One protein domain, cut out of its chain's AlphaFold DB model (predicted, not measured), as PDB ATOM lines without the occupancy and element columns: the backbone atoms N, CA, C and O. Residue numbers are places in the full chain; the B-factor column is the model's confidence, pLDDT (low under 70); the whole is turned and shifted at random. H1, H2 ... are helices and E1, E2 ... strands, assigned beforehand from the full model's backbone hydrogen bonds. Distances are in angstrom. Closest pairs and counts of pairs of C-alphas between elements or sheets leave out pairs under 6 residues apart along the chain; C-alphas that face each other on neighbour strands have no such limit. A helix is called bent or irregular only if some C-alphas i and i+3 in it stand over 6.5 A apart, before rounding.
ATOM      1  N   ASN A   8     212.479 261.043 215.171       87.50
ATOM      2  CA  ASN A   8     211.421 260.177 214.643       87.50
ATOM      3  C   ASN A   8     211.085 258.997 215.566       87.50
ATOM      4  O   ASN A   8     209.912 258.659 215.704       87.50
ATOM      5  N   GLU A   9     212.082 258.367 216.190       88.94
ATOM      6  CA  GLU A   9     211.856 257.273 217.144       88.94
ATOM      7  C   GLU A   9     211.156 257.789 218.401       88.94
ATOM      8  O   GLU A   9     210.165 257.197 218.827       88.94
ATOM      9  N   PHE A  10     211.603 258.939 218.919       90.94
ATOM     10  CA  PHE A  10     210.998 259.601 220.072       90.94
ATOM     11  C   PHE A  10     209.512 259.894 219.826       90.94
ATOM     12  O   PHE A  10     208.652 259.500 220.614       90.94
ATOM     13  N   LEU A  11     209.192 260.560 218.710       91.06
ATOM     14  CA  LEU A  11     207.817 260.930 218.367       91.06
ATOM     15  C   LEU A  11     206.950 259.707 218.044       91.06
ATOM     16  O   LEU A  11     205.763 259.692 218.368       91.06
ATOM     17  N   SER A  12     207.527 258.673 217.427       90.81
ATOM     18  CA  SER A  12     206.836 257.410 217.151       90.81
ATOM     19  C   SER A  12     206.425 256.713 218.448       90.81
ATOM     20  O   SER A  12     205.254 256.369 218.614       90.81
ATOM     21  N   GLU A  13     207.347 256.575 219.403       92.00
ATOM     22  CA  GLU A  13     207.066 255.983 220.714       92.00
ATOM     23  C   GLU A  13     206.052 256.814 221.503       92.00
ATOM     24  O   GLU A  13     205.075 256.275 222.019       92.00
ATOM     25  N   MET A  14     206.207 258.139 221.515       92.25
ATOM     26  CA  MET A  14     205.246 259.036 222.153       92.25
ATOM     27  C   MET A  14     203.841 258.885 221.546       92.25
ATOM     28  O   MET A  14     202.855 258.794 222.277       92.25
ATOM     29  N   SER A  15     203.734 258.801 220.214       91.50
ATOM     30  CA  SER A  15     202.450 258.615 219.526       91.50
ATOM     31  C   SER A  15     201.776 257.288 219.881       91.50
ATOM     32  O   SER A  15     200.556 257.249 220.041       91.50
ATOM     33  N   LEU A  16     202.570 256.226 220.065       91.25
ATOM     34  CA  LEU A  16     202.098 254.917 220.506       91.25
ATOM     35  C   LEU A  16     201.560 254.980 221.939       91.25
ATOM     36  O   LEU A  16     200.466 254.487 222.200       91.25
ATOM     37  N   LEU A  17     202.308 255.608 222.849       92.00
ATOM     38  CA  LEU A  17     201.937 255.746 224.260       92.00
ATOM     39  C   LEU A  17     200.662 256.576 224.456       92.00
ATOM     40  O   LEU A  17     199.865 256.271 225.335       92.00
ATOM     41  N   MET A  18     200.432 257.580 223.606       88.62
ATOM     42  CA  MET A  18     199.191 258.364 223.604       88.62
ATOM     43  C   MET A  18     198.016 257.666 222.904       88.62
ATOM     44  O   MET A  18     196.900 258.184 222.924       88.62
ATOM     45  N   GLY A  19     198.238 256.519 222.255       87.94
ATOM     46  CA  GLY A  19     197.201 255.813 221.501       87.94
ATOM     47  C   GLY A  19     196.738 256.555 220.240       87.94
ATOM     48  O   GLY A  19     195.591 256.393 219.822       87.94
ATOM     49  N   LEU A  20     197.601 257.379 219.633       84.50
ATOM     50  CA  LEU A  20     197.268 258.097 218.403       84.50
ATOM     51  C   LEU A  20     197.150 257.133 217.204       84.50
ATOM     52  O   LEU A  20     197.875 256.138 217.127       84.50
ATOM     53  N   PRO A  21     196.265 257.419 216.227       77.25
ATOM     54  CA  PRO A  21     196.131 256.605 215.018       77.25
ATOM     55  C   PRO A  21     197.410 256.624 214.162       77.25
ATOM     56  O   PRO A  21     198.280 257.479 214.329       77.25
ATOM     57  N   GLN A  22     197.522 255.694 213.202       68.25
ATOM     58  CA  GLN A  22     198.669 255.639 212.284       68.25
ATOM     59  C   GLN A  22     198.892 256.999 211.596       68.25
ATOM     60  O   GLN A  22     197.970 257.560 211.007       68.25
ATOM     61  N   GLY A  23     200.117 257.528 211.686       66.50
ATOM     62  CA  GLY A  23     200.450 258.897 211.264       66.50
ATOM     63  C   GLY A  23     200.408 259.941 212.387       66.50
ATOM     64  O   GLY A  23     200.721 261.102 212.141       66.50
ATOM     65  N   GLY A  24     200.086 259.542 213.622       71.00
ATOM     66  CA  GLY A  24     200.046 260.414 214.799       71.00
ATOM     67  C   GLY A  24     201.361 261.141 215.087       71.00
ATOM     68  O   GLY A  24     201.330 262.298 215.488       71.00
ATOM     69  N   ALA A  25     202.515 260.539 214.782       75.31
ATOM     70  CA  ALA A  25     203.821 261.199 214.901       75.31
ATOM     71  C   ALA A  25     203.959 262.461 214.016       75.31
ATOM     72  O   ALA A  25     204.713 263.374 214.345       75.31
ATOM     73  N   THR A  26     203.198 262.562 212.919       74.31
ATOM     74  CA  THR A  26     203.140 263.775 212.084       74.31
ATOM     75  C   THR A  26     202.359 264.904 212.765       74.31
ATOM     76  O   THR A  26     202.596 266.070 212.474       74.31
ATOM     77  N   ALA A  27     201.448 264.592 213.691       78.31
ATOM     78  CA  ALA A  27     200.764 265.604 214.499       78.31
ATOM     79  C   ALA A  27     201.656 266.148 215.631       78.31
ATOM     80  O   ALA A  27     201.433 267.255 216.108       78.31
ATOM     81  N   LEU A  28     202.686 265.391 216.025       84.31
ATOM     82  CA  LEU A  28     203.618 265.726 217.108       84.31
ATOM     83  C   LEU A  28     204.860 266.491 216.634       84.31
ATOM     84  O   LEU A  28     205.862 266.550 217.340       84.31
ATOM     85  N   GLN A  29     204.822 267.050 215.427       86.75
ATOM     86  CA  GLN A  29     205.920 267.859 214.909       86.75
ATOM     87  C   GLN A  29     206.110 269.122 215.757       86.75
ATOM     88  O   GLN A  29     205.175 269.603 216.404       86.75
ATOM     89  N   ASP A  30     207.322 269.672 215.724       87.31
ATOM     90  CA  ASP A  30     207.671 270.852 216.509       87.31
ATOM     91  C   ASP A  30     206.667 271.995 216.295       87.31
ATOM     92  O   ASP A  30     206.287 272.336 215.172       87.31
ATOM     93  N   SER A  31     206.200 272.549 217.412       86.25
ATOM     94  CA  SER A  31     205.212 273.619 217.526       86.25
ATOM     95  C   SER A  31     203.865 273.363 216.824       86.25
ATOM     96  O   SER A  31     203.020 274.260 216.765       86.25
ATOM     97  N   SER A  32     203.616 272.144 216.335       89.31
ATOM     98  CA  SER A  32     202.339 271.755 215.736       89.31
ATOM     99  C   SER A  32     201.309 271.453 216.816       89.31
ATOM    100  O   SER A  32     201.618 270.859 217.849       89.31
ATOM    101  N   ALA A  33     200.075 271.905 216.588       89.88
ATOM    102  CA  ALA A  33     198.985 271.686 217.523       89.88
ATOM    103  C   ALA A  33     198.381 270.286 217.343       89.88
ATOM    104  O   ALA A  33     198.074 269.877 216.223       89.88
ATOM    105  N   PHE A  34     198.155 269.588 218.449       91.31
ATOM    106  CA  PHE A  34     197.489 268.289 218.488       91.31
ATOM    107  C   PHE A  34     196.611 268.185 219.735       91.31
ATOM    108  O   PHE A  34     196.777 268.946 220.684       91.31
ATOM    109  N   TRP A  35     195.666 267.249 219.746       90.06
ATOM    110  CA  TRP A  35     194.881 266.960 220.945       90.06
ATOM    111  C   TRP A  35     195.675 266.033 221.858       90.06
ATOM    112  O   TRP A  35     196.022 264.923 221.452       90.06
ATOM    113  N   GLY A  36     195.994 266.512 223.057       87.44
ATOM    114  CA  GLY A  36     196.697 265.729 224.061       87.44
ATOM    115  C   GLY A  36     195.764 264.835 224.883       87.44
ATOM    116  O   GLY A  36     194.535 264.877 224.734       87.44
ATOM    117  N   PRO A  37     196.348 264.038 225.789       75.88
ATOM    118  CA  PRO A  37     195.605 263.363 226.844       75.88
ATOM    119  C   PRO A  37     194.710 264.348 227.619       75.88
ATOM    120  O   PRO A  37     195.085 265.494 227.858       75.88
ATOM    121  N   GLY A  38     193.485 263.935 227.951       80.81
ATOM    122  CA  GLY A  38     192.510 264.798 228.636       80.81
ATOM    123  C   GLY A  38     191.763 265.797 227.738       80.81
ATOM    124  O   GLY A  38     190.927 266.552 228.224       80.81
ATOM    125  N   GLY A  39     192.004 265.791 226.421       86.38
ATOM    126  CA  GLY A  39     191.201 266.560 225.462       86.38
ATOM    127  C   GLY A  39     191.525 268.054 225.400       86.38
ATOM    128  O   GLY A  39     190.754 268.810 224.815       86.38
ATOM    129  N   LEU A  40     192.657 268.486 225.964       90.56
ATOM    130  CA  LEU A  40     193.185 269.835 225.758       90.56
ATOM    131  C   LEU A  40     194.074 269.899 224.516       90.56
ATOM    132  O   LEU A  40     194.658 268.902 224.081       90.56
ATOM    133  N   LEU A  41     194.164 271.094 223.936       93.50
ATOM    134  CA  LEU A  41     195.061 271.345 222.818       93.50
ATOM    135  C   LEU A  41     196.500 271.422 223.342       93.50
ATOM    136  O   LEU A  41     196.771 272.079 224.343       93.50
ATOM    137  N   CYS A  42     197.429 270.768 222.661       94.44
ATOM    138  CA  CYS A  42     198.820 270.652 223.074       94.44
ATOM    139  C   CYS A  42     199.781 270.963 221.926       94.44
ATOM    140  O   CYS A  42     199.403 270.945 220.753       94.44
ATOM    141  N   ARG A  43     201.038 271.242 222.278       94.25
ATOM    142  CA  ARG A  43     202.174 271.415 221.361       94.25
ATOM    143  C   ARG A  43     203.420 270.792 221.945       94.25
ATOM    144  O   ARG A  43     203.555 270.714 223.159       94.25
ATOM    145  N   LEU A  44     204.360 270.411 221.095       94.44
ATOM    146  CA  LEU A  44     205.708 270.073 221.536       94.44
ATOM    147  C   LEU A  44     206.644 271.170 221.073       94.44
ATOM    148  O   LEU A  44     206.683 271.460 219.886       94.44
ATOM    149  N   GLN A  45     207.407 271.763 221.984       93.88
ATOM    150  CA  GLN A  45     208.650 272.408 221.577       93.88
ATOM    151  C   GLN A  45     209.745 271.358 221.565       93.88
ATOM    152  O   GLN A  45     209.857 270.589 222.520       93.88
ATOM    153  N   MET A  46     210.546 271.330 220.508       91.88
ATOM    154  CA  MET A  46     211.629 270.362 220.369       91.88
ATOM    155  C   MET A  46     212.988 271.052 220.435       91.88
ATOM    156  O   MET A  46     213.255 272.020 219.726       91.88
ATOM    157  N   GLN A  47     213.875 270.519 221.267       91.06
ATOM    158  CA  GLN A  47     215.288 270.856 221.280       91.06
ATOM    159  C   GLN A  47     216.079 269.652 220.776       91.06
ATOM    160  O   GLN A  47     215.882 268.518 221.216       91.06
ATOM    161  N   HIS A  48     216.992 269.924 219.850       81.62
ATOM    162  CA  HIS A  48     217.912 268.935 219.311       81.62
ATOM    163  C   HIS A  48     219.311 269.290 219.817       81.62
ATOM    164  O   HIS A  48     219.881 270.291 219.381       81.62
ATOM    165  N   ASP A  49     219.847 268.501 220.748       77.56
ATOM    166  CA  ASP A  49     221.245 268.614 221.177       77.56
ATOM    167  C   ASP A  49     222.038 267.427 220.620       77.56
ATOM    168  O   ASP A  49     222.050 266.317 221.162       77.56
ATOM    169  N   GLY A  50     222.627 267.638 219.441       74.56
ATOM    170  CA  GLY A  50     223.302 266.589 218.685       74.56
ATOM    171  C   GLY A  50     222.350 265.448 218.316       74.56
ATOM    172  O   GLY A  50     221.525 265.589 217.419       74.56
ATOM    173  N   ALA A  51     222.503 264.305 218.985       74.12
ATOM    174  CA  ALA A  51     221.700 263.103 218.754       74.12
ATOM    175  C   ALA A  51     220.632 262.861 219.837       74.12
ATOM    176  O   ALA A  51     219.921 261.860 219.768       74.12
ATOM    177  N   VAL A  52     220.529 263.740 220.839       80.81
ATOM    178  CA  VAL A  52     219.512 263.657 221.891       80.81
ATOM    179  C   VAL A  52     218.336 264.548 221.510       80.81
ATOM    180  O   VAL A  52     218.499 265.741 221.242       80.81
ATOM    181  N   THR A  53     217.148 263.948 221.477       89.06
ATOM    182  CA  THR A  53     215.887 264.673 221.318       89.06
ATOM    183  C   THR A  53     215.331 264.970 222.700       89.06
ATOM    184  O   THR A  53     215.088 264.043 223.471       89.06
ATOM    185  N   ALA A  54     215.106 266.246 222.997       92.88
ATOM    186  CA  ALA A  54     214.402 266.660 224.197       92.88
ATOM    187  C   ALA A  54     213.176 267.492 223.815       92.88
ATOM    188  O   ALA A  54     213.230 268.317 222.903       92.88
ATOM    189  N   VAL A  55     212.062 267.289 224.510       95.19
ATOM    190  CA  VAL A  55     210.809 267.995 224.237       95.19
ATOM    191  C   VAL A  55     210.321 268.758 225.454       95.19
ATOM    192  O   VAL A  55     210.597 268.403 226.600       95.19
ATOM    193  N   ARG A  56     209.549 269.805 225.195       95.69
ATOM    194  CA  ARG A  56     208.816 270.557 226.202       95.69
ATOM    195  C   ARG A  56     207.340 270.560 225.801       95.69
ATOM    196  O   ARG A  56     206.963 271.348 224.929       95.69
ATOM    197  N   PRO A  57     206.522 269.650 226.358       95.31
ATOM    198  CA  PRO A  57     205.108 269.575 226.030       95.31
ATOM    199  C   PRO A  57     204.371 270.774 226.617       95.31
ATOM    200  O   PRO A  57     204.457 271.046 227.807       95.31
ATOM    201  N   GLN A  58     203.661 271.509 225.779       96.31
ATOM    202  CA  GLN A  58     202.892 272.685 226.153       96.31
ATOM    203  C   GLN A  58     201.415 272.339 226.102       96.31
ATOM    204  O   GLN A  58     200.955 271.742 225.129       96.31
ATOM    205  N   VAL A  59     200.673 272.746 227.126       96.19
ATOM    206  CA  VAL A  59     199.218 272.597 227.182       96.19
ATOM    207  C   VAL A  59     198.602 273.971 226.983       96.19
ATOM    208  O   VAL A  59     198.940 274.918 227.689       96.19
ATOM    209  N   LEU A  60     197.737 274.092 225.985       95.19
ATOM    210  CA  LEU A  60     197.025 275.315 225.662       95.19
ATOM    211  C   LEU A  60     195.657 275.232 226.335       95.19
ATOM    212  O   LEU A  60     194.857 274.336 226.059       95.19
ATOM    213  N   LEU A  61     195.419 276.163 227.249       94.00
ATOM    214  CA  LEU A  61     194.180 276.253 227.998       94.00
ATOM    215  C   LEU A  61     193.131 276.991 227.151       94.00
ATOM    216  O   LEU A  61     193.485 277.935 226.436       94.00
ATOM    217  N   PRO A  62     191.845 276.600 227.216       91.62
ATOM    218  CA  PRO A  62     190.745 277.226 226.485       91.62
ATOM    219  C   PRO A  62     190.355 278.581 227.104       91.62
ATOM    220  O   PRO A  62     189.213 278.796 227.489       91.62
ATOM    221  N   MET A  63     191.327 279.483 227.226       90.62
ATOM    222  CA  MET A  63     191.177 280.829 227.766       90.62
ATOM    223  C   MET A  63     192.107 281.773 227.007       90.62
ATOM    224  O   MET A  63     193.313 281.544 226.918       90.62
ATOM    225  N   LEU A  64     191.561 282.841 226.439       90.62
ATOM    226  CA  LEU A  64     192.315 283.850 225.700       90.62
ATOM    227  C   LEU A  64     192.851 284.916 226.652       90.62
ATOM    228  O   LEU A  64     192.229 285.249 227.654       90.62
ATOM    229  N   ALA A  65     193.969 285.546 226.291       85.75
ATOM    230  CA  ALA A  65     194.584 286.598 227.105       85.75
ATOM    231  C   ALA A  65     193.619 287.749 227.447       85.75
ATOM    232  O   ALA A  65     193.710 288.350 228.511       85.75
ATOM    233  N   ARG A  66     192.670 288.050 226.551       84.19
ATOM    234  CA  ARG A  66     191.642 289.077 226.782       84.19
ATOM    235  C   ARG A  66     190.603 288.678 227.828       84.19
ATOM    236  O   ARG A  66     189.954 289.556 228.373       84.19
ATOM    237  N   GLU A  67     190.420 287.385 228.075       85.94
ATOM    238  CA  GLU A  67     189.493 286.869 229.091       85.94
ATOM    239  C   GLU A  67     190.101 286.991 230.492       85.94
ATOM    240  O   GLU A  67     189.374 287.052 231.472       85.94
ATOM    241  N   LEU A  68     191.428 287.152 230.582       79.81
ATOM    242  CA  LEU A  68     192.110 287.543 231.817       79.81
ATOM    243  C   LEU A  68     191.899 289.029 232.161       79.81
ATOM    244  O   LEU A  68     192.268 289.460 233.253       79.81
ATOM    245  N   ALA A  69     191.360 289.841 231.238       70.69
ATOM    246  CA  ALA A  69     191.146 291.265 231.468       70.69
ATOM    247  C   ALA A  69     190.042 291.459 232.517       70.69
ATOM    248  O   ALA A  69     188.856 291.387 232.211       70.69
ATOM    249  N   GLY A  70     190.453 291.698 233.760       74.44
ATOM    250  CA  GLY A  70     189.562 291.784 234.919       74.44
ATOM    251  C   GLY A  70     190.120 291.059 236.140       74.44
ATOM    252  O   GLY A  70     189.786 291.424 237.263       74.44
ATOM    253  N   LEU A  71     191.033 290.105 235.934       79.50
ATOM    254  CA  LEU A  71     191.731 289.451 237.031       79.50
ATOM    255  C   LEU A  71     192.721 290.400 237.699       79.50
ATOM    256  O   LEU A  71     193.426 291.183 237.052       79.50
ATOM    257  N   ARG A  72     192.800 290.288 239.024       81.94
ATOM    258  CA  ARG A  72     193.789 291.009 239.822       81.94
ATOM    259  C   ARG A  72     195.185 290.481 239.504       81.94
ATOM    260  O   ARG A  72     195.405 289.271 239.445       81.94
ATOM    261  N   VAL A  73     196.146 291.389 239.338       85.31
ATOM    262  CA  VAL A  73     197.548 291.025 239.064       85.31
ATOM    263  C   VAL A  73     198.086 290.125 240.177       85.31
ATOM    264  O   VAL A  73     198.797 289.165 239.903       85.31
ATOM    265  N   GLU A  74     197.696 290.385 241.423       86.06
ATOM    266  CA  GLU A  74     198.055 289.592 242.595       86.06
ATOM    267  C   GLU A  74     197.591 288.136 242.472       86.06
ATOM    268  O   GLU A  74     198.356 287.222 242.774       86.06
ATOM    269  N   GLN A  75     196.374 287.910 241.975       84.44
ATOM    270  CA  GLN A  75     195.820 286.572 241.767       84.44
ATOM    271  C   GLN A  75     196.557 285.831 240.652       84.44
ATOM    272  O   GLN A  75     196.925 284.669 240.818       84.44
ATOM    273  N   MET A  76     196.846 286.512 239.539       87.44
ATOM    274  CA  MET A  76     197.649 285.933 238.461       87.44
ATOM    275  C   MET A  76     199.065 285.572 238.930       87.44
ATOM    276  O   MET A  76     199.581 284.512 238.581       87.44
ATOM    277  N   MET A  77     199.690 286.431 239.737       89.12
ATOM    278  CA  MET A  77     201.021 286.185 240.296       89.12
ATOM    279  C   MET A  77     201.017 285.030 241.301       89.12
ATOM    280  O   MET A  77     201.929 284.206 241.269       89.12
ATOM    281  N   ALA A  78     199.991 284.934 242.149       89.00
ATOM    282  CA  ALA A  78     199.822 283.821 243.078       89.00
ATOM    283  C   ALA A  78     199.636 282.490 242.335       89.00
ATOM    284  O   ALA A  78     200.316 281.517 242.650       89.00
ATOM    285  N   MET A  79     198.793 282.468 241.296       89.44
ATOM    286  CA  MET A  79     198.604 281.304 240.427       89.44
ATOM    287  C   MET A  79     199.917 280.881 239.761       89.44
ATOM    288  O   MET A  79     200.323 279.725 239.854       89.44
ATOM    289  N   GLN A  80     200.622 281.825 239.132       92.88
ATOM    290  CA  GLN A  80     201.927 281.568 238.526       92.88
ATOM    291  C   GLN A  80     202.915 280.983 239.543       92.88
ATOM    292  O   GLN A  80     203.640 280.041 239.226       92.88
ATOM    293  N   GLN A  81     202.953 281.529 240.761       93.00
ATOM    294  CA  GLN A  81     203.841 281.057 241.817       93.00
ATOM    295  C   GLN A  81     203.498 279.628 242.256       93.00
ATOM    296  O   GLN A  81     204.412 278.810 242.353       93.00
ATOM    297  N   ALA A  82     202.220 279.312 242.475       91.06
ATOM    298  CA  ALA A  82     201.777 277.965 242.837       91.06
ATOM    299  C   ALA A  82     202.144 276.951 241.741       91.06
ATOM    300  O   ALA A  82     202.828 275.963 242.000       91.06
ATOM    301  N   VAL A  83     201.809 277.262 240.485       93.38
ATOM    302  CA  VAL A  83     202.097 276.400 239.328       93.38
ATOM    303  C   VAL A  83     203.603 276.154 239.150       93.38
ATOM    304  O   VAL A  83     204.029 275.036 238.840       93.38
ATOM    305  N   MET A  84     204.429 277.174 239.393       95.44
ATOM    306  CA  MET A  84     205.886 277.045 239.340       95.44
ATOM    307  C   MET A  84     206.460 276.217 240.486       95.44
ATOM    308  O   MET A  84     207.300 275.356 240.230       95.44
ATOM    309  N   LEU A  85     206.067 276.495 241.730       94.50
ATOM    310  CA  LEU A  85     206.674 275.875 242.909       94.50
ATOM    311  C   LEU A  85     206.225 274.427 243.103       94.50
ATOM    312  O   LEU A  85     207.046 273.587 243.463       94.50
ATOM    313  N   GLU A  86     204.954 274.133 242.851       92.44
ATOM    314  CA  GLU A  86     204.377 272.817 243.141       92.44
ATOM    315  C   GLU A  86     204.580 271.836 241.996       92.44
ATOM    316  O   GLU A  86     204.902 270.669 242.216       92.44
ATOM    317  N   TYR A  87     204.438 272.317 240.761       93.31
ATOM    318  CA  TYR A  87     204.429 271.444 239.593       93.31
ATOM    319  C   TYR A  87     205.664 271.621 238.706       93.31
ATOM    320  O   TYR A  87     205.958 270.750 237.883       93.31
ATOM    321  N   GLY A  88     206.406 272.723 238.840       95.94
ATOM    322  CA  GLY A  88     207.512 273.039 237.937       95.94
ATOM    323  C   GLY A  88     207.030 273.443 236.542       95.94
ATOM    324  O   GLY A  88     207.666 273.091 235.544       95.94
ATOM    325  N   TRP A  89     205.908 274.165 236.469       96.69
ATOM    326  CA  TRP A  89     205.318 274.674 235.230       96.69
ATOM    327  C   TRP A  89     205.276 276.199 235.217       96.69
ATOM    328  O   TRP A  89     205.308 276.862 236.244       96.69
ATOM    329  N   MET A  90     205.209 276.773 234.027       95.75
ATOM    330  CA  MET A  90     205.091 278.203 233.796       95.75
ATOM    331  C   MET A  90     203.790 278.476 233.051       95.75
ATOM    332  O   MET A  90     203.542 277.849 232.019       95.75
ATOM    333  N   LEU A  91     203.005 279.432 233.549       93.44
ATOM    334  CA  LEU A  91     201.899 280.038 232.824       93.44
ATOM    335  C   LEU A  91     202.441 281.141 231.907       93.44
ATOM    336  O   LEU A  91     203.287 281.949 232.289       93.44
ATOM    337  N   GLY A  92     201.959 281.172 230.675       92.25
ATOM    338  CA  GLY A  92     202.340 282.156 229.673       92.25
ATOM    339  C   GLY A  92     201.278 282.283 228.592       92.25
ATOM    340  O   GLY A  92     200.164 281.791 228.741       92.25
ATOM    341  N   LEU A  93     201.629 282.939 227.489       92.50
ATOM    342  CA  LEU A  93     200.750 283.081 226.333       92.50
ATOM    343  C   LEU A  93     201.318 282.321 225.137       92.50
ATOM    344  O   LEU A  93     202.517 282.388 224.859       92.50
ATOM    345  N   SER A  94     200.444 281.619 224.423       92.12
ATOM    346  CA  SER A  94     200.757 280.999 223.142       92.12
ATOM    347  C   SER A  94     200.822 282.051 222.028       92.12
ATOM    348  O   SER A  94     200.349 283.182 222.176       92.12
ATOM    349  N   SER A  95     201.359 281.671 220.865       88.75
ATOM    350  CA  SER A  95     201.381 282.520 219.661       88.75
ATOM    351  C   SER A  95     199.989 282.914 219.149       88.75
ATOM    352  O   SER A  95     199.857 283.889 218.418       88.75
ATOM    353  N   GLU A  96     198.948 282.185 219.545       88.12
ATOM    354  CA  GLU A  96     197.537 282.441 219.222       88.12
ATOM    355  C   GLU A  96     196.869 283.351 220.259       88.12
ATOM    356  O   GLU A  96     195.691 283.678 220.126       88.12
ATOM    357  N   GLY A  97     197.595 283.746 221.310       90.94
ATOM    358  CA  GLY A  97     197.055 284.526 222.418       90.94
ATOM    359  C   GLY A  97     196.214 283.711 223.402       90.94
ATOM    360  O   GLY A  97     195.439 284.306 224.150       90.94
ATOM    361  N   MET A  98     196.343 282.379 223.406       92.38
ATOM    362  CA  MET A  98     195.738 281.512 224.423       92.38
ATOM    363  C   MET A  98     196.659 281.382 225.631       92.38
ATOM    364  O   MET A  98     197.881 281.466 225.507       92.38
ATOM    365  N   LEU A  99     196.077 281.165 226.803       93.00
ATOM    366  CA  LEU A  99     196.814 280.834 228.007       93.00
ATOM    367  C   LEU A  99     197.508 279.479 227.816       93.00
ATOM    368  O   LEU A  99     196.925 278.533 227.288       93.00
ATOM    369  N   GLN A 100     198.772 279.394 228.206       95.19
ATOM    370  CA  GLN A 100     199.621 278.240 227.942       95.19
ATOM    371  C   GLN A 100     200.372 277.830 229.200       95.19
ATOM    372  O   GLN A 100     201.007 278.658 229.848       95.19
ATOM    373  N   LEU A 101     200.369 276.534 229.484       96.31
ATOM    374  CA  LEU A 101     201.228 275.898 230.468       96.31
ATOM    375  C   LEU A 101     202.431 275.262 229.777       96.31
ATOM    376  O   LEU A 101     202.310 274.605 228.743       96.31
ATOM    377  N   SER A 102     203.623 275.476 230.326       96.25
ATOM    378  CA  SER A 102     204.866 274.874 229.833       96.25
ATOM    379  C   SER A 102     205.726 274.384 230.997       96.25
ATOM    380  O   SER A 102     205.975 275.168 231.912       96.25
ATOM    381  N   PRO A 103     206.229 273.141 230.984       96.81
ATOM    382  CA  PRO A 103     207.121 272.666 232.026       96.81
ATOM    383  C   PRO A 103     208.444 273.435 231.961       96.81
ATOM    384  O   PRO A 103     208.882 273.875 230.896       96.81
ATOM    385  N   LEU A 104     209.098 273.601 233.108       95.75
ATOM    386  CA  LEU A 104     210.393 274.283 233.195       95.75
ATOM    387  C   LEU A 104     211.547 273.414 232.670       95.75
ATOM    388  O   LEU A 104     212.578 273.946 232.261       95.75
ATOM    389  N   LYS A 105     211.372 272.086 232.667       94.44
ATOM    390  CA  LYS A 105     212.375 271.110 232.224       94.44
ATOM    391  C   LYS A 105     212.158 270.662 230.777       94.44
ATOM    392  O   LYS A 105     211.024 270.536 230.319       94.44
ATOM    393  N   TRP A 106     213.262 270.349 230.108       95.56
ATOM    394  CA  TRP A 106     213.271 269.557 228.882       95.56
ATOM    395  C   TRP A 106     213.191 268.067 229.226       95.56
ATOM    396  O   TRP A 106     213.746 267.633 230.236       95.56
ATOM    397  N   ILE A 107     212.466 267.296 228.417       95.25
ATOM    398  CA  ILE A 107     212.165 265.886 228.670       95.25
ATOM    399  C   ILE A 107     212.747 265.031 227.547       95.25
ATOM    400  O   ILE A 107     212.390 265.206 226.388       95.25
ATOM    401  N   GLU A 108     213.619 264.089 227.903       94.44
ATOM    402  CA  GLU A 108     214.352 263.237 226.952       94.44
ATOM    403  C   GLU A 108     213.748 261.834 226.796       94.44
ATOM    404  O   GLU A 108     214.184 261.066 225.940       94.44
ATOM    405  N   GLN A 109     212.741 261.483 227.602       93.38
ATOM    406  CA  GLN A 109     212.053 260.191 227.530       93.38
ATOM    407  C   GLN A 109     210.612 260.360 227.017       93.38
ATOM    408  O   GLN A 109     209.868 261.166 227.583       93.38
ATOM    409  N   PRO A 110     210.179 259.596 225.993       93.62
ATOM    410  CA  PRO A 110     208.814 259.674 225.468       93.62
ATOM    411  C   PRO A 110     207.735 259.419 226.524       93.62
ATOM    412  O   PRO A 110     206.746 260.147 226.575       93.62
ATOM    413  N   SER A 111     207.934 258.436 227.409       94.81
ATOM    414  CA  SER A 111     206.992 258.129 228.496       94.81
ATOM    415  C   SER A 111     206.812 259.289 229.466       94.81
ATOM    416  O   SER A 111     205.686 259.619 229.835       94.81
ATOM    417  N   ASP A 112     207.909 259.951 229.825       96.06
ATOM    418  CA  ASP A 112     207.877 261.110 230.712       96.06
ATOM    419  C   ASP A 112     207.206 262.311 230.034       96.06
ATOM    420  O   ASP A 112     206.573 263.123 230.706       96.06
ATOM    421  N   ALA A 113     207.318 262.431 228.706       95.19
ATOM    422  CA  ALA A 113     206.661 263.491 227.949       95.19
ATOM    423  C   ALA A 113     205.139 263.296 227.906       95.19
ATOM    424  O   ALA A 113     204.401 264.272 228.038       95.19
ATOM    425  N   VAL A 114     204.664 262.052 227.781       94.75
ATOM    426  CA  VAL A 114     203.229 261.730 227.887       94.75
ATOM    427  C   VAL A 114     202.718 261.983 229.303       94.75
ATOM    428  O   VAL A 114     201.735 262.698 229.465       94.75
ATOM    429  N   ALA A 115     203.433 261.513 230.330       95.38
ATOM    430  CA  ALA A 115     203.065 261.775 231.723       95.38
ATOM    431  C   ALA A 115     203.046 263.280 232.050       95.38
ATOM    432  O   ALA A 115     202.216 263.753 232.824       95.38
ATOM    433  N   ALA A 116     203.944 264.061 231.442       96.38
ATOM    434  CA  ALA A 116     203.920 265.512 231.561       96.38
ATOM    435  C   ALA A 116     202.694 266.135 230.877       96.38
ATOM    436  O   ALA A 116     202.166 267.108 231.400       96.38
ATOM    437  N   LEU A 117     202.205 265.598 229.755       95.75
ATOM    438  CA  LEU A 117     200.948 266.068 229.160       95.75
ATOM    439  C   LEU A 117     199.746 265.788 230.073       95.75
ATOM    440  O   LEU A 117     198.925 266.684 230.259       95.75
ATOM    441  N   ASP A 118     199.676 264.602 230.686       94.94
ATOM    442  CA  ASP A 118     198.633 264.262 231.666       94.94
ATOM    443  C   ASP A 118     198.660 265.214 232.870       94.94
ATOM    444  O   ASP A 118     197.632 265.766 233.274       94.94
ATOM    445  N   LEU A 119     199.854 265.464 233.419       95.06
ATOM    446  CA  LEU A 119     200.038 266.420 234.509       95.06
ATOM    447  C   LEU A 119     199.651 267.838 234.077       95.06
ATOM    448  O   LEU A 119     198.941 268.529 234.801       95.06
ATOM    449  N   GLY A 120     200.089 268.273 232.896       95.38
ATOM    450  CA  GLY A 120     199.758 269.585 232.351       95.38
ATOM    451  C   GLY A 120     198.255 269.772 232.146       95.38
ATOM    452  O   GLY A 120     197.751 270.872 232.352       95.38
ATOM    453  N   HIS A 121     197.527 268.704 231.801       94.69
ATOM    454  CA  HIS A 121     196.068 268.718 231.764       94.69
ATOM    455  C   HIS A 121     195.469 268.935 233.157       94.69
ATOM    456  O   HIS A 121     194.682 269.862 233.330       94.69
ATOM    457  N   ALA A 122     195.872 268.140 234.154       94.06
ATOM    458  CA  ALA A 122     195.366 268.266 235.522       94.06
ATOM    459  C   ALA A 122     195.647 269.658 236.122       94.06
ATOM    460  O   ALA A 122     194.737 270.317 236.622       94.06
ATOM    461  N   VAL A 123     196.887 270.140 235.991       93.69
ATOM    462  CA  VAL A 123     197.295 271.483 236.434       93.69
ATOM    463  C   VAL A 123     196.532 272.563 235.666       93.69
ATOM    464  O   VAL A 123     196.116 273.559 236.247       93.69
ATOM    465  N   GLY A 124     196.308 272.361 234.366       93.12
ATOM    466  CA  GLY A 124     195.519 273.257 233.525       93.12
ATOM    467  C   GLY A 124     194.079 273.403 233.989       93.12
ATOM    468  O   GLY A 124     193.590 274.525 234.098       93.12
ATOM    469  N   MET A 125     193.418 272.289 234.300       92.38
ATOM    470  CA  MET A 125     192.050 272.301 234.813       92.38
ATOM    471  C   MET A 125     191.968 272.997 236.173       92.38
ATOM    472  O   MET A 125     191.140 273.888 236.338       92.38
ATOM    473  N   GLN A 126     192.884 272.690 237.095       90.12
ATOM    474  CA  GLN A 126     192.949 273.351 238.402       90.12
ATOM    475  C   GLN A 126     193.199 274.867 238.278       90.12
ATOM    476  O   GLN A 126     192.588 275.676 238.985       90.12
ATOM    477  N   ALA A 127     194.086 275.271 237.363       89.12
ATOM    478  CA  ALA A 127     194.358 276.679 237.099       89.12
ATOM    479  C   ALA A 127     193.107 277.389 236.568       89.12
ATOM    480  O   ALA A 127     192.771 278.465 237.052       89.12
ATOM    481  N   LEU A 128     192.390 276.781 235.617       88.88
ATOM    482  CA  LEU A 128     191.143 277.334 235.088       88.88
ATOM    483  C   LEU A 128     190.078 277.468 236.176       88.88
ATOM    484  O   LEU A 128     189.496 278.539 236.297       88.88
ATOM    485  N   GLU A 129     189.863 276.435 236.993       87.88
ATOM    486  CA  GLU A 129     188.904 276.471 238.105       87.88
ATOM    487  C   GLU A 129     189.164 277.669 239.024       87.88
ATOM    488  O   GLU A 129     188.269 278.468 239.279       87.88
ATOM    489  N   THR A 130     190.414 277.872 239.430       84.69
ATOM    490  CA  THR A 130     190.784 278.993 240.304       84.69
ATOM    491  C   THR A 130     190.585 280.360 239.638       84.69
ATOM    492  O   THR A 130     190.287 281.339 240.316       84.69
ATOM    493  N   LEU A 131     190.761 280.450 238.315       82.06
ATOM    494  CA  LEU A 131     190.563 281.693 237.558       82.06
ATOM    495  C   LEU A 131     189.074 282.012 237.331       82.06
ATOM    496  O   LEU A 131     188.740 283.179 237.149       82.06
ATOM    497  N   PHE A 132     188.187 281.009 237.344       76.25
ATOM    498  CA  PHE A 132     186.739 281.190 237.171       76.25
ATOM    499  C   PHE A 132     185.970 281.413 238.485       76.25
ATOM    500  O   PHE A 132     184.873 281.959 238.442       76.25
ATOM    501  N   VAL A 133     186.524 281.032 239.641       62.09
ATOM    502  CA  VAL A 133     185.832 281.110 240.946       62.09
ATOM    503  C   VAL A 133     185.585 282.549 241.440       62.09
ATOM    504  O   VAL A 133     184.632 282.767 242.175       62.09
ATOM    505  N   ASP A 134     186.332 283.553 240.971       54.59
ATOM    506  CA  ASP A 134     186.152 284.958 241.396       54.59
ATOM    507  C   ASP A 134     185.145 285.756 240.525       54.59
ATOM    508  O   ASP A 134     185.030 286.976 240.652       54.59
TER     509      ASP A 134
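AT A GLANCE: This is residues 8 to 134 of the 176 residues of an uncharacterized protein of Rhizobacter sp. SG490 (UniProt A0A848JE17). A strongly twisted sheet of five strands has one long helix, H5, laid along one face over E3 and E5, with the short helix H1 packed at the first end of H5 and the helix H4 beside the edge strand E4. The hairpin of E2 and E3 reaches toward one end of the long axis, and the last residues of H5 make the other. The printed part has 127 residues, with five named helices and five named strands in the order H1 H2 E1 E2 E3 H3 H4 E4 E5 H5; the sheet order is E1 E2 E3 E5 E4, antiparallel throughout. The class is mixed, helices and strands, in two layers, a sheet with H1 and H5 on one face. The whole is compact, with a radius of gyration of the C-alphas of 14.9 A, and elongated in outline, with spans of 44 by 26 by 22 A.

HOW THE PARTS SIT: E1, residues 33 to 35, E2, residues 41 to 49, and E3, residues 52 to 64, form a meander, each strand the antiparallel neighbour of the one before. E1 and E2 are a hairpin, with N 34 and O 42 at 3.0 A. E2 and E3 are a hairpin too, with N 45 and O 56 at 3.0 A and N 58 and O 43 at 2.7 A. E3 bends by 60 degrees at residue 61. On its other side E3 has E5, residues 98 to 103, as antiparallel neighbour, with N 61 and O 99 at 2.8 A. E5 forms a hairpin with E4, residues 89 to 93, where N 92 and O 100 are 2.8 A apart. H5, residues 110 to 134, is on the sheet at a height of 8.0 A, over E3 and E5; on the local plane it stands at 21 degrees to E3, along the strands. Its closest C-alphas to E3 are those of Gly 120 and Val 59, 6.0 A apart. With residues 110 to 114 alone H5 touches H1, residues 8 to 17, at a steep tilt of 60 degrees, the same way; the closest C-alphas are those of Pro 110 and Met 14, 4.9 A apart. H1 touches H2, residues 24 to 27, which only grazes the sheet; the closest C-alphas are those of Leu 11 and Ala 25, 5.3 A apart. H4, residues 73 to 87, stands at the sheet's level, but only just, with a height of 3.9 A; its closest C-alphas to E4 are those of Val 83 and Trp 89, 5.5 A apart. H5 and H4 only just touch, with 3 pairs of C-alphas within 8 A, made by residues 123 to 127 of H5 alone, the closest being those of Ala 127 and Met 79, 7.1 A apart; they run opposite ways at a shallow tilt of 28 degrees. H3, residues 65 to 68, only grazes the sheet and is apart from H4. E3, H3, H4 and E4 make a split strand-helix-strand unit, two strands running the same way with E5 between them, and its crossover is right-handed. In H1 and H4 every O i to N i+4 pair is within hydrogen-bond range, in H5 20 of 21 are, and H2 and H3 are too short for such a pair.

IN THESE COORDINATES: H1 begins at C-alpha 8, (211.421, 260.177, 214.643). E3, 34.1 A from first to last C-alpha, is the longest strand by residues, and E2 measures 26.4 A. H4 measures 20.8 A, E5 16.3 A, H1 14.2 A and E4 13.1 A; E1, H2 and H3 are shorter. H5, the longest helix by residues, measures 37.5 A and ends at C-alpha 134, (186.152, 284.958, 241.396). It is irregular, but only just: C-alphas 131 and 134 are 6.7 A apart.

THE WHOLE: The two C-alphas farthest apart are those of Ala 51 and Asp 134, 47.5 A. The printed part has no cut. No link is long; H1 to H2 and E5 to H5 are short, and the others are tight. The mean pLDDT of the printed part is 88.7, and residues 22 to 23 and 133 to 134 are under 70.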